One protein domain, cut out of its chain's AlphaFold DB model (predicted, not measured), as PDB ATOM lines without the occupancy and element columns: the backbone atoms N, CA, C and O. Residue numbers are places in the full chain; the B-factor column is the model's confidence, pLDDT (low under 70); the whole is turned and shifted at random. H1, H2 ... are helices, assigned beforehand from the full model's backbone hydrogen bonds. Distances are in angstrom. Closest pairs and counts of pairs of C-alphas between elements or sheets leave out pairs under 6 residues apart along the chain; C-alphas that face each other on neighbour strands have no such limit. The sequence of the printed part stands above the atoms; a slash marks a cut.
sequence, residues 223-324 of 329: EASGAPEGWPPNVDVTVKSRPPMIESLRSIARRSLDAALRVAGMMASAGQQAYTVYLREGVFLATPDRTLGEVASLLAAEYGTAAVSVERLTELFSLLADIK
ATOM      1  N   GLU A 223     180.179 178.761 244.753       67.81
ATOM      2  CA  GLU A 223     181.051 177.607 244.951       67.81
ATOM      3  C   GLU A 223     181.019 177.139 246.415       67.81
ATOM      4  O   GLU A 223     181.125 177.947 247.340       67.81
ATOM      5  N   ALA A 224     180.919 175.825 246.627       61.84
ATOM      6  CA  ALA A 224     181.047 175.211 247.954       61.84
ATOM      7  C   ALA A 224     182.323 174.361 248.106       61.84
ATOM      8  O   ALA A 224     182.685 173.989 249.221       61.84
ATOM      9  N   SER A 225     183.002 174.029 247.002       70.19
ATOM     10  CA  SER A 225     184.148 173.111 246.982       70.19
ATOM     11  C   SER A 225     185.109 173.430 245.836       70.19
ATOM     12  O   SER A 225     184.660 173.760 244.740       70.19
ATOM     13  N   GLY A 226     186.416 173.272 246.071       82.31
ATOM     14  CA  GLY A 226     187.435 173.335 245.018       82.31
ATOM     15  C   GLY A 226     187.382 172.134 244.066       82.31
ATOM     16  O   GLY A 226     186.745 171.120 244.369       82.31
ATOM     17  N   ALA A 227     188.054 172.252 242.919       86.62
ATOM     18  CA  ALA A 227     188.176 171.155 241.962       86.62
ATOM     19  C   ALA A 227     188.951 169.964 242.574       86.62
ATOM     20  O   ALA A 227     189.871 170.183 243.370       86.62
ATOM     21  N   PRO A 228     188.595 168.708 242.240       91.75
ATOM     22  CA  PRO A 228     189.368 167.531 242.634       91.75
ATOM     23  C   PRO A 228     190.814 167.574 242.128       91.75
ATOM     24  O   PRO A 228     191.104 168.175 241.097       91.75
ATOM     25  N   GLU A 229     191.716 166.879 242.822       92.00
ATOM     26  CA  GLU A 229     193.103 166.723 242.376       92.00
ATOM     27  C   GLU A 229     193.167 166.120 240.961       92.00
ATOM     28  O   GLU A 229     192.415 165.201 240.631       92.00
ATOM     29  N   GLY A 230     194.051 166.661 240.119       91.06
ATOM     30  CA  GLY A 230     194.186 166.261 238.715       91.06
ATOM     31  C   GLY A 230     193.163 166.889 237.763       91.06
ATOM     32  O   GLY A 230     193.234 166.619 236.565       91.06
ATOM     33  N   TRP A 231     192.251 167.733 238.264       93.56
ATOM     34  CA  TRP A 231     191.260 168.441 237.455       93.56
ATOM     35  C   TRP A 231     191.390 169.973 237.587       93.56
ATOM     36  O   TRP A 231     191.479 170.482 238.707       93.56
ATOM     37  N   PRO A 232     191.346 170.731 236.475       94.38
ATOM     38  CA  PRO A 232     191.311 170.239 235.097       94.38
ATOM     39  C   PRO A 232     192.614 169.507 234.706       94.38
ATOM     40  O   PRO A 232     193.684 169.863 235.204       94.38
ATOM     41  N   PRO A 233     192.547 168.480 233.838       95.75
ATOM     42  CA  PRO A 233     193.736 167.821 233.311       95.75
ATOM     43  C   PRO A 233     194.568 168.804 232.478       95.75
ATOM     44  O   PRO A 233     194.028 169.720 231.857       95.75
ATOM     45  N   ASN A 234     195.885 168.591 232.446       95.44
ATOM     46  CA  ASN A 234     196.835 169.484 231.783       95.44
ATOM     47  C   ASN A 234     196.793 169.341 230.249       95.44
ATOM     48  O   ASN A 234     197.633 168.668 229.650       95.44
ATOM     49  N   VAL A 235     195.774 169.939 229.629       96.56
ATOM     50  CA  VAL A 235     195.602 170.038 228.176       96.56
ATOM     51  C   VAL A 235     195.273 171.486 227.829       96.56
ATOM     52  O   VAL A 235     194.108 171.851 227.668       96.56
ATOM     53  N   ASP A 236     196.320 172.298 227.692       94.94
ATOM     54  CA  ASP A 236     196.252 173.754 227.470       94.94
ATOM     55  C   ASP A 236     195.907 174.159 226.023       94.94
ATOM     56  O   ASP A 236     196.128 175.293 225.602       94.94
ATOM     57  N   VAL A 237     195.349 173.235 225.239       96.31
ATOM     58  CA  VAL A 237     194.874 173.509 223.879       96.31
ATOM     59  C   VAL A 237     193.538 174.237 223.963       96.31
ATOM     60  O   VAL A 237     192.629 173.773 224.648       96.31
ATOM     61  N   THR A 238     193.385 175.338 223.234       96.75
ATOM     62  CA  THR A 238     192.101 176.038 223.068       96.75
ATOM     63  C   THR A 238     191.631 175.951 221.619       96.75
ATOM     64  O   THR A 238     192.389 175.574 220.721       96.75
ATOM     65  N   VAL A 239     190.368 176.294 221.360       95.75
ATOM     66  CA  VAL A 239     189.861 176.449 219.991       95.75
ATOM     67  C   VAL A 239     189.717 177.933 219.682       95.75
ATOM     68  O   VAL A 239     188.964 178.637 220.347       95.75
ATOM     69  N   LYS A 240     190.409 178.423 218.649       94.00
ATOM     70  CA  LYS A 240     190.535 179.862 218.334       94.00
ATOM     71  C   LYS A 240     189.218 180.566 218.031       94.00
ATOM     72  O   LYS A 240     189.126 181.785 218.143       94.00
ATOM     73  N   SER A 241     188.206 179.818 217.608       90.38
ATOM     74  CA  SER A 241     186.861 180.328 217.363       90.38
ATOM     75  C   SER A 241     185.836 179.268 217.725       90.38
ATOM     76  O   SER A 241     186.142 178.078 217.721       90.38
ATOM     77  N   ARG A 242     184.609 179.702 218.027       85.12
ATOM     78  CA  ARG A 242     183.514 178.778 218.315       85.12
ATOM     79  C   ARG A 242     183.336 177.810 217.133       85.12
ATOM     80  O   ARG A 242     183.112 178.284 216.014       85.12
ATOM     81  N   PRO A 243     183.413 176.489 217.357       86.44
ATOM     82  CA  PRO A 243     183.234 175.520 216.292       86.44
ATOM     83  C   PRO A 243     181.862 175.637 215.613       86.44
ATOM     84  O   PRO A 243     180.871 175.986 216.262       86.44
ATOM     85  N   PRO A 244     181.763 175.283 214.321       82.69
ATOM     86  CA  PRO A 244     180.468 175.093 213.688       82.69
ATOM     87  C   PRO A 244     179.751 173.869 214.278       82.69
ATOM     88  O   PRO A 244     180.386 172.918 214.734       82.69
ATOM     89  N   MET A 245     178.420 173.847 214.185       84.75
ATOM     90  CA  MET A 245     177.637 172.655 214.518       84.75
ATOM     91  C   MET A 245     178.073 171.456 213.665       84.75
ATOM     92  O   MET A 245     178.138 171.547 212.435       84.75
ATOM     93  N   ILE A 246     178.295 170.307 214.304       84.31
ATOM     94  CA  ILE A 246     178.614 169.050 213.619       84.31
ATOM     95  C   ILE A 246     177.378 168.156 213.595       84.31
ATOM     96  O   ILE A 246     177.336 167.135 214.264       84.31
ATOM     97  N   GLU A 247     176.363 168.540 212.818       76.94
ATOM     98  CA  GLU A 247     175.058 167.850 212.740       76.94
ATOM     99  C   GLU A 247     175.173 166.317 212.679       76.94
ATOM    100  O   GLU A 247     174.522 165.600 213.428       76.94
ATOM    101  N   SER A 248     176.053 165.794 211.831       84.31
ATOM    102  CA  SER A 248     176.306 164.359 211.736       84.31
ATOM    103  C   SER A 248     177.708 164.091 211.205       84.31
ATOM    104  O   SER A 248     178.391 164.990 210.701       84.31
ATOM    105  N   LEU A 249     178.117 162.820 211.218       91.88
ATOM    106  CA  LEU A 249     179.341 162.365 210.550       91.88
ATOM    107  C   LEU A 249     179.384 162.761 209.067       91.88
ATOM    108  O   LEU A 249     180.466 162.929 208.507       91.88
ATOM    109  N   ARG A 250     178.226 162.983 208.428       89.31
ATOM    110  CA  ARG A 250     178.145 163.474 207.049       89.31
ATOM    111  C   ARG A 250     178.796 164.848 206.888       89.31
ATOM    112  O   ARG A 250     179.404 165.109 205.852       89.31
ATOM    113  N   SER A 251     178.703 165.710 207.900       90.31
ATOM    114  CA  SER A 251     179.341 167.032 207.898       90.31
ATOM    115  C   SER A 251     180.866 166.925 207.876       90.31
ATOM    116  O   SER A 251     181.516 167.682 207.158       90.31
ATOM    117  N   ILE A 252     181.423 165.935 208.579       95.25
ATOM    118  CA  ILE A 252     182.857 165.614 208.561       95.25
ATOM    119  C   ILE A 252     183.235 164.970 207.219       95.25
ATOM    120  O   ILE A 252     184.190 165.397 206.569       95.25
ATOM    121  N   ALA A 253     182.434 164.010 206.743       95.56
ATOM    122  CA  ALA A 253     182.684 163.265 205.506       95.56
ATOM    123  C   ALA A 253     182.721 164.155 204.254       95.56
ATOM    124  O   ALA A 253     183.433 163.846 203.302       95.56
ATOM    125  N   ARG A 254     182.004 165.290 204.263       94.12
ATOM    126  CA  ARG A 254     182.083 166.320 203.209       94.12
ATOM    127  C   ARG A 254     183.484 166.917 203.045       94.12
ATOM    128  O   ARG A 254     183.775 167.458 201.984       94.12
ATOM    129  N   ARG A 255     184.325 166.854 204.082       95.06
ATOM    130  CA  ARG A 255     185.714 167.340 204.067       95.06
ATOM    131  C   ARG A 255     186.725 166.201 204.017       95.06
ATOM    132  O   ARG A 255     187.707 166.310 203.295       95.06
ATOM    133  N   SER A 256     186.485 165.119 204.757       97.56
ATOM    134  CA  SER A 256     187.310 163.909 204.722       97.56
ATOM    135  C   SER A 256     186.506 162.688 205.161       97.56
ATOM    136  O   SER A 256     186.042 162.611 206.301       97.56
ATOM    137  N   LEU A 257     186.369 161.712 204.260       97.19
ATOM    138  CA  LEU A 257     185.743 160.427 204.572       97.19
ATOM    139  C   LEU A 257     186.551 159.646 205.619       97.19
ATOM    140  O   LEU A 257     185.959 159.051 206.513       97.19
ATOM    141  N   ASP A 258     187.884 159.689 205.545       97.69
ATOM    142  CA  ASP A 258     188.768 159.008 206.499       97.69
ATOM    143  C   ASP A 258     188.579 159.542 207.926       97.69
ATOM    144  O   ASP A 258     188.321 158.776 208.854       97.69
ATOM    145  N   ALA A 259     188.572 160.870 208.086       97.00
ATOM    146  CA  ALA A 259     188.316 161.493 209.383       97.00
ATOM    147  C   ALA A 259     186.926 161.116 209.915       97.00
ATOM    148  O   ALA A 259     186.783 160.795 211.092       97.00
ATOM    149  N   ALA A 260     185.903 161.091 209.053       97.44
ATOM    150  CA  ALA A 260     184.557 160.688 209.452       97.44
ATOM    151  C   ALA A 260     184.499 159.229 209.935       97.44
ATOM    152  O   ALA A 260     183.837 158.954 210.931       97.44
ATOM    153  N   LEU A 261     185.212 158.307 209.278       97.25
ATOM    154  CA  LEU A 261     185.293 156.902 209.691       97.25
ATOM    155  C   LEU A 261     186.040 156.737 211.020       97.25
ATOM    156  O   LEU A 261     185.592 155.980 211.881       97.25
ATOM    157  N   ARG A 262     187.135 157.480 211.225       97.38
ATOM    158  CA  ARG A 262     187.863 157.495 212.503       97.38
ATOM    159  C   ARG A 262     186.988 158.016 213.639       97.38
ATOM    160  O   ARG A 262     186.886 157.364 214.676       97.38
ATOM    161  N   VAL A 263     186.293 159.135 213.425       96.94
ATOM    162  CA  VAL A 263     185.344 159.682 214.407       96.94
ATOM    163  C   VAL A 263     184.213 158.693 214.681       96.94
ATOM    164  O   VAL A 263     183.893 158.462 215.844       96.94
ATOM    165  N   ALA A 264     183.660 158.039 213.655       95.94
ATOM    166  CA  ALA A 264     182.643 157.003 213.835       95.94
ATOM    167  C   ALA A 264     183.136 155.859 214.736       95.94
ATOM    168  O   ALA A 264     182.426 155.457 215.658       95.94
ATOM    169  N   GLY A 265     184.363 155.376 214.508       95.88
ATOM    170  CA  GLY A 265     184.996 154.347 215.335       95.88
ATOM    171  C   GLY A 265     185.180 154.793 216.787       95.88
ATOM    172  O   GLY A 265     184.834 154.053 217.710       95.88
ATOM    173  N   MET A 266     185.640 156.031 217.002       94.94
ATOM    174  CA  MET A 266     185.753 156.606 218.345       94.94
ATOM    175  C   MET A 266     184.396 156.659 219.053       94.94
ATOM    176  O   MET A 266     184.301 156.202 220.192       94.94
ATOM    177  N   MET A 267     183.349 157.162 218.387       94.62
ATOM    178  CA  MET A 267     182.006 157.275 218.971       94.62
ATOM    179  C   MET A 267     181.413 155.902 219.297       94.62
ATOM    180  O   MET A 267     180.882 155.713 220.387       94.62
ATOM    181  N   ALA A 268     181.563 154.920 218.403       92.31
ATOM    182  CA  ALA A 268     181.069 153.560 218.626       92.31
ATOM    183  C   ALA A 268     181.698 152.898 219.867       92.31
ATOM    184  O   ALA A 268     181.030 152.148 220.575       92.31
ATOM    185  N   SER A 269     182.964 153.208 220.161       89.56
ATOM    186  CA  SER A 269     183.673 152.693 221.343       89.56
ATOM    187  C   SER A 269     183.357 153.431 222.653       89.56
ATOM    188  O   SER A 269     183.751 152.974 223.722       89.56
ATOM    189  N   ALA A 270     182.687 154.586 222.584       87.81
ATOM    190  CA  ALA A 270     182.536 155.526 223.697       87.81
ATOM    191  C   ALA A 270     181.167 155.451 224.402       87.81
ATOM    192  O   ALA A 270     180.892 156.243 225.301       87.81
ATOM    193  N   GLY A 271     180.321 154.491 224.021       87.62
ATOM    194  CA  GLY A 271     179.001 154.280 224.615       87.62
ATOM    195  C   GLY A 271     177.892 155.118 223.974       87.62
ATOM    196  O   GLY A 271     178.111 155.878 223.034       87.62
ATOM    197  N   GLN A 272     176.665 154.956 224.476       84.12
ATOM    198  CA  GLN A 272     175.466 155.492 223.814       84.12
ATOM    199  C   GLN A 272     175.408 157.026 223.762       84.12
ATOM    200  O   GLN A 272     174.877 157.573 222.803       84.12
ATOM    201  N   GLN A 273     175.986 157.726 224.743       90.19
ATOM    202  CA  GLN A 273     175.954 159.195 224.805       90.19
ATOM    203  C   GLN A 273     177.132 159.870 224.091       90.19
ATOM    204  O   GLN A 273     177.272 161.088 224.158       90.19
ATOM    205  N   ALA A 274     177.987 159.116 223.394       93.62
ATOM    206  CA  ALA A 274     179.207 159.656 222.799       93.62
ATOM    207  C   ALA A 274     178.950 160.835 221.844       93.62
ATOM    208  O   ALA A 274     179.681 161.823 221.864       93.62
ATOM    209  N   TYR A 275     177.888 160.768 221.040       94.12
ATOM    210  CA  TYR A 275     177.532 161.859 220.132       94.12
ATOM    211  C   TYR A 275     177.171 163.143 220.888       94.12
ATOM    212  O   TYR A 275     177.708 164.199 220.554       94.12
ATOM    213  N   THR A 276     176.342 163.045 221.931       94.94
ATOM    214  CA  THR A 276     176.010 164.170 222.818       94.94
ATOM    215  C   THR A 276     177.270 164.724 223.487       94.94
ATOM    216  O   THR A 276     177.551 165.914 223.387       94.94
ATOM    217  N   VAL A 277     178.086 163.865 224.099       96.81
ATOM    218  CA  VAL A 277     179.269 164.284 224.867       96.81
ATOM    219  C   VAL A 277     180.318 164.959 223.979       96.81
ATOM    220  O   VAL A 277     180.788 166.047 224.298       96.81
ATOM    221  N   TYR A 278     180.702 164.335 222.863       96.19
ATOM    222  CA  TYR A 278     181.866 164.776 222.087       96.19
ATOM    223  C   TYR A 278     181.515 165.627 220.867       96.19
ATOM    224  O   TYR A 278     182.262 166.548 220.557       96.19
ATOM    225  N   LEU A 279     180.419 165.334 220.157       95.19
ATOM    226  CA  LEU A 279     180.045 166.015 218.904       95.19
ATOM    227  C   LEU A 279     178.958 167.087 219.086       95.19
ATOM    228  O   LEU A 279     178.596 167.762 218.115       95.19
ATOM    229  N   ARG A 280     178.441 167.248 220.308       95.00
ATOM    230  CA  ARG A 280     177.549 168.343 220.697       95.00
ATOM    231  C   ARG A 280     178.147 169.140 221.839       95.00
ATOM    232  O   ARG A 280     178.848 170.108 221.573       95.00
ATOM    233  N   GLU A 281     177.954 168.711 223.079       96.19
ATOM    234  CA  GLU A 281     178.301 169.509 224.251       96.19
ATOM    235  C   GLU A 281     179.790 169.862 224.281       96.19
ATOM    236  O   GLU A 281     180.143 171.024 224.463       96.19
ATOM    237  N   GLY A 282     180.675 168.913 223.963       96.38
ATOM    238  CA  GLY A 282     182.113 169.173 223.863       96.38
ATOM    239  C   GLY A 282     182.475 170.200 222.786       96.38
ATOM    240  O   GLY A 282     183.363 171.024 222.992       96.38
ATOM    241  N   VAL A 283     181.753 170.205 221.663       95.75
ATOM    242  CA  VAL A 283     181.908 171.196 220.585       95.75
ATOM    243  C   VAL A 283     181.376 172.564 221.021       95.75
ATOM    244  O   VAL A 283     182.000 173.582 220.735       95.75
ATOM    245  N   PHE A 284     180.249 172.607 221.733       95.19
ATOM    246  CA  PHE A 284     179.641 173.849 222.216       95.19
ATOM    247  C   PHE A 284     180.431 174.496 223.352       95.19
ATOM    248  O   PHE A 284     180.514 175.723 223.424       95.19
ATOM    249  N   LEU A 285     181.048 173.680 224.203       95.94
ATOM    250  CA  LEU A 285     181.906 174.117 225.295       95.94
ATOM    251  C   LEU A 285     183.304 174.531 224.835       95.94
ATOM    252  O   LEU A 285     183.978 175.249 225.570       95.94
ATOM    253  N   ALA A 286     183.759 174.109 223.658       95.38
ATOM    254  CA  ALA A 286     185.066 174.495 223.144       95.38
ATOM    255  C   ALA A 286     185.053 175.944 222.634       95.38
ATOM    256  O   ALA A 286     184.771 176.224 221.469       95.38
ATOM    257  N   THR A 287     185.353 176.876 223.534       91.50
ATOM    258  CA  THR A 287     185.434 178.313 223.267       91.50
ATOM    259  C   THR A 287     186.883 178.812 223.383       91.50
ATOM    260  O   THR A 287     187.718 178.129 223.978       91.50
ATOM    261  N   PRO A 288     187.230 179.991 222.827       93.75
ATOM    262  CA  PRO A 288     188.609 180.501 222.857       93.75
ATOM    263  C   PRO A 288     189.173 180.764 224.255       93.75
ATOM    264  O   PRO A 288     190.385 180.811 224.436       93.75
ATOM    265  N   ASP A 289     188.292 180.955 225.230       93.62
ATOM    266  CA  ASP A 289     188.593 181.214 226.634       93.62
ATOM    267  C   ASP A 289     188.641 179.942 227.495       93.62
ATOM    268  O   ASP A 289     188.847 180.053 228.700       93.62
ATOM    269  N   ARG A 290     188.456 178.754 226.899       95.12
ATOM    270  CA  ARG A 290     188.403 177.481 227.622       95.12
ATOM    271  C   ARG A 290     189.376 176.461 227.043       95.12
ATOM    272  O   ARG A 290     189.345 176.171 225.846       95.12
ATOM    273  N   THR A 291     190.215 175.875 227.893       97.56
ATOM    274  CA  THR A 291     191.117 174.795 227.468       97.56
ATOM    275  C   THR A 291     190.350 173.488 227.268       97.56
ATOM    276  O   THR A 291     189.304 173.258 227.880       97.56
ATOM    277  N   LEU A 292     190.864 172.575 226.442       98.06
ATOM    278  CA  LEU A 292     190.266 171.246 226.288       98.06
ATOM    279  C   LEU A 292     190.285 170.453 227.604       98.06
ATOM    280  O   LEU A 292     189.407 169.614 227.813       98.06
ATOM    281  N   GLY A 293     191.214 170.749 228.521       97.94
ATOM    282  CA  GLY A 293     191.189 170.203 229.877       97.94
ATOM    283  C   GLY A 293     189.977 170.677 230.684       97.94
ATOM    284  O   GLY A 293     189.281 169.875 231.314       97.94
ATOM    285  N   GLU A 294     189.648 171.965 230.616       97.31
ATOM    286  CA  GLU A 294     188.438 172.514 231.236       97.31
ATOM    287  C   GLU A 294     187.159 171.987 230.568       97.31
ATOM    288  O   GLU A 294     186.211 171.634 231.270       97.31
ATOM    289  N   VAL A 295     187.137 171.853 229.234       98.19
ATOM    290  CA  VAL A 295     186.016 171.222 228.510       98.19
ATOM    291  C   VAL A 295     185.800 169.792 229.002       98.19
ATOM    292  O   VAL A 295     184.686 169.443 229.385       98.19
ATOM    293  N   ALA A 296     186.857 168.974 229.066       98.31
ATOM    294  CA  ALA A 296     186.762 167.608 229.575       98.31
ATOM    295  C   ALA A 296     186.245 167.565 231.021       98.31
ATOM    296  O   ALA A 296     185.471 166.678 231.373       98.31
ATOM    297  N   SER A 297     186.627 168.543 231.845       97.94
ATOM    298  CA  SER A 297     186.164 168.658 233.232       97.94
ATOM    299  C   SER A 297     184.665 168.924 233.330       97.94
ATOM    300  O   SER A 297     183.987 168.305 234.147       97.94
ATOM    301  N   LEU A 298     184.138 169.819 232.491       98.12
ATOM    302  CA  LEU A 298     182.707 170.121 232.435       98.12
ATOM    303  C   LEU A 298     181.901 168.944 231.877       98.12
ATOM    304  O   LEU A 298     180.862 168.603 232.434       98.12
ATOM    305  N   LEU A 299     182.415 168.261 230.851       98.50
ATOM    306  CA  LEU A 299     181.793 167.038 230.342       98.50
ATOM    307  C   LEU A 299     181.765 165.941 231.415       98.50
ATOM    308  O   LEU A 299     180.746 165.281 231.597       98.50
ATOM    309  N   ALA A 300     182.858 165.748 232.157       98.06
ATOM    310  CA  ALA A 300     182.905 164.751 233.224       98.06
ATOM    311  C   ALA A 300     181.968 165.127 234.381       98.06
ATOM    312  O   ALA A 300     181.328 164.252 234.961       98.06
ATOM    313  N   ALA A 301     181.838 166.421 234.682       97.81
ATOM    314  CA  ALA A 301     180.878 166.929 235.655       97.81
ATOM    315  C   ALA A 301     179.424 166.644 235.253       97.81
ATOM    316  O   ALA A 301     178.614 166.293 236.107       97.81
ATOM    317  N   GLU A 302     179.082 166.787 233.973       97.88
ATOM    318  CA  GLU A 302     177.708 166.636 233.491       97.88
ATOM    319  C   GLU A 302     177.328 165.169 233.220       97.88
ATOM    320  O   GLU A 302     176.278 164.710 233.674       97.88
ATOM    321  N   TYR A 303     178.199 164.405 232.553       97.69
ATOM    322  CA  TYR A 303     177.902 163.050 232.057       97.69
ATOM    323  C   TYR A 303     178.578 161.922 232.846       97.69
ATOM    324  O   TYR A 303     178.232 160.754 232.660       97.69
ATOM    325  N   GLY A 304     179.499 162.253 233.752       97.12
ATOM    326  CA  GLY A 304     180.257 161.290 234.551       97.12
ATOM    327  C   GLY A 304     181.640 160.997 233.973       97.12
ATOM    328  O   GLY A 304     181.875 161.074 232.765       97.12
ATOM    329  N   THR A 305     182.574 160.619 234.842       96.38
ATOM    330  CA  THR A 305     183.975 160.352 234.482       96.38
ATOM    331  C   THR A 305     184.123 159.167 233.532       96.38
ATOM    332  O   THR A 305     184.959 159.203 232.636       96.38
ATOM    333  N   ALA A 306     183.271 158.145 233.651       94.88
ATOM    334  CA  ALA A 306     183.298 156.980 232.765       94.88
ATOM    335  C   ALA A 306     182.876 157.295 231.315       94.88
ATOM    336  O   ALA A 306     183.234 156.556 230.396       94.88
ATOM    337  N   ALA A 307     182.121 158.377 231.093       95.06
ATOM    338  CA  ALA A 307     181.672 158.787 229.761       95.06
ATOM    339  C   ALA A 307     182.727 159.624 229.006       95.06
ATOM    340  O   ALA A 307     182.632 159.806 227.785       95.06
ATOM    341  N   VAL A 308     183.754 160.122 229.705       96.56
ATOM    342  CA  VAL A 308     184.681 161.137 229.190       96.56
ATOM    343  C   VAL A 308     186.119 160.624 229.162       96.56
ATOM    344  O   VAL A 308     186.665 160.189 230.166       96.56
ATOM    345  N   SER A 309     186.758 160.722 227.996       96.69
ATOM    346  CA  SER A 309     188.195 160.516 227.798       96.69
ATOM    347  C   SER A 309     188.797 161.791 227.226       96.69
ATOM    348  O   SER A 309     188.353 162.297 226.189       96.69
ATOM    349  N   VAL A 310     189.823 162.292 227.910       96.50
ATOM    350  CA  VAL A 310     190.577 163.484 227.513       96.50
ATOM    351  C   VAL A 310     191.325 163.223 226.204       96.50
ATOM    352  O   VAL A 310     191.356 164.082 225.323       96.50
ATOM    353  N   GLU A 311     191.866 162.017 226.037       96.69
ATOM    354  CA  GLU A 311     192.556 161.581 224.824       96.69
ATOM    355  C   GLU A 311     191.601 161.592 223.633       96.69
ATOM    356  O   GLU A 311     191.926 162.164 222.596       96.69
ATOM    357  N   ARG A 312     190.391 161.037 223.797       97.00
ATOM    358  CA  ARG A 312     189.374 161.018 222.739       97.00
ATOM    359  C   ARG A 312     188.920 162.423 222.363       97.00
ATOM    360  O   ARG A 312     188.757 162.712 221.179       97.00
ATOM    361  N   LEU A 313     188.715 163.293 223.353       97.69
ATOM    362  CA  LEU A 313     188.360 164.690 223.108       97.69
ATOM    363  C   LEU A 313     189.466 165.392 222.308       97.69
ATOM    364  O   LEU A 313     189.191 166.034 221.297       97.69
ATOM    365  N   THR A 314     190.721 165.218 222.718       97.50
ATOM    366  CA  THR A 314     191.879 165.838 222.060       97.50
ATOM    367  C   THR A 314     192.079 165.294 220.644       97.50
ATOM    368  O   THR A 314     192.286 166.071 219.712       97.50
ATOM    369  N   GLU A 315     191.949 163.977 220.447       97.56
ATOM    370  CA  GLU A 315     192.021 163.347 219.124       97.56
ATOM    371  C   GLU A 315     190.907 163.854 218.202       97.56
ATOM    372  O   GLU A 315     191.176 164.184 217.045       97.56
ATOM    373  N   LEU A 316     189.674 163.986 218.705       97.50
ATOM    374  CA  LEU A 316     188.573 164.566 217.940       97.50
ATOM    375  C   LEU A 316     188.914 165.984 217.467       97.50
ATOM    376  O   LEU A 316     188.788 166.271 216.277       97.50
ATOM    377  N   PHE A 317     189.365 166.866 218.359       97.62
ATOM    378  CA  PHE A 317     189.698 168.241 217.981       97.62
ATOM    379  C   PHE A 317     190.897 168.321 217.029       97.62
ATOM    380  O   PHE A 317     190.868 169.134 216.105       97.62
ATOM    381  N   SER A 318     191.892 167.440 217.175       97.50
ATOM    382  CA  SER A 318     192.989 167.306 216.207       97.50
ATOM    383  C   SER A 318     192.466 166.916 214.823       97.50
ATOM    384  O   SER A 318     192.784 167.576 213.837       97.50
ATOM    385  N   LEU A 319     191.598 165.902 214.742       97.19
ATOM    386  CA  LEU A 319     190.997 165.461 213.480       97.19
ATOM    387  C   LEU A 319     190.179 166.563 212.810       97.19
ATOM    388  O   LEU A 319     190.252 166.735 211.594       97.19
ATOM    389  N   LEU A 320     189.399 167.312 213.593       97.12
ATOM    390  CA  LEU A 320     188.623 168.443 213.090       97.12
ATOM    391  C   LEU A 320     189.534 169.581 212.603       97.12
ATOM    392  O   LEU A 320     189.200 170.249 211.617       97.12
ATOM    393  N   ALA A 321     190.676 169.801 213.254       97.06
ATOM    394  CA  ALA A 321     191.654 170.805 212.852       97.06
ATOM    395  C   ALA A 321     192.364 170.428 211.543       97.06
ATOM    396  O   ALA A 321     192.460 171.261 210.639       97.06
ATOM    397  N   ASP A 322     192.755 169.161 211.385       97.56
ATOM    398  CA  ASP A 322     193.417 168.645 210.178       97.56
ATOM    399  C   ASP A 322     192.570 168.862 208.914       97.56
ATOM    400  O   ASP A 322     193.080 169.171 207.833       97.56
ATOM    401  N   ILE A 323     191.245 168.769 209.052       96.50
ATOM    402  CA  ILE A 323     190.280 168.994 207.964       96.50
ATOM    403  C   ILE A 323     189.748 170.437 207.911       96.50
ATOM    404  O   ILE A 323     188.788 170.734 207.184       96.50
ATOM    405  N   LYS A 324     190.366 171.348 208.672       95.25
ATOM    406  CA  LYS A 324     190.057 172.784 208.726       95.25
ATOM    407  C   LYS A 324     188.602 173.076 209.112       95.25
ATOM    408  O   LYS A 324     187.980 173.984 208.549       95.25
TER     409      LYS A 324
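What this domain is: This is residues 223 to 324 of the 329 residues of the protein "Putative aminopeptidase" of uncultured Acidilobus sp. CIS (UniProt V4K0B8). Two helices, H2 and H5, run side by side in opposite ways, with H4 and H3 set crosswise to H5 and short H1 at the start of H2. A long unnamed stretch, residues 223 to 248, begins at one end of the longest axis and leads past the helices to H1 near the other. The printed part has 102 residues, with five named helices in the order H1 to H5 and no named strand; the class is all helix. It is compact, with a radius of gyration of the C-alphas of 13.5 A, yet elongated, spanning 45 by 29 by 19 A.

How they stand to each other: H2, residues 257 to 269, touches H5, residues 310 to 322, at a shallow tilt of 13 degrees, opposite ways; the closest C-alphas, of Ala 259 and Leu 319, are 6.3 A apart. H4, residues 292 to 303, touches H5 with residues 292 to 296 alone, at a steep tilt of 55 degrees; the closest C-alphas are those of Ala 296 and Val 310, 6.0 A. H3, residues 274 to 285, touches H4 at a steep tilt of 54 degrees, closest at C-alphas 285 and 295, 6.0 A. H1, residues 249 to 253, touches H2, closest at C-alphas 253 and 260, 5.1 A. H2 and H4 are apart. Every O i to N i+4 pair is within hydrogen-bond range in H1, H2, H4 and H5; in H3, 5 of 8 are.

Where its parts are: H2 is 18.6 A long, H5 18.3 A, H4 15.9 A, H3 14.9 A and H1 6.1 A. C-alpha 249, where H1 begins, is at (179.341, 162.365, 210.550), and C-alpha 322, where H5 ends, at (193.417, 168.645, 210.178).

The domain as a whole: The two C-alphas farthest apart, of Ala 224 and Leu 257, are 46.1 A apart. The printed part has no cut, and no link between helices is long. Residues 223 to 224 have pLDDT under 70.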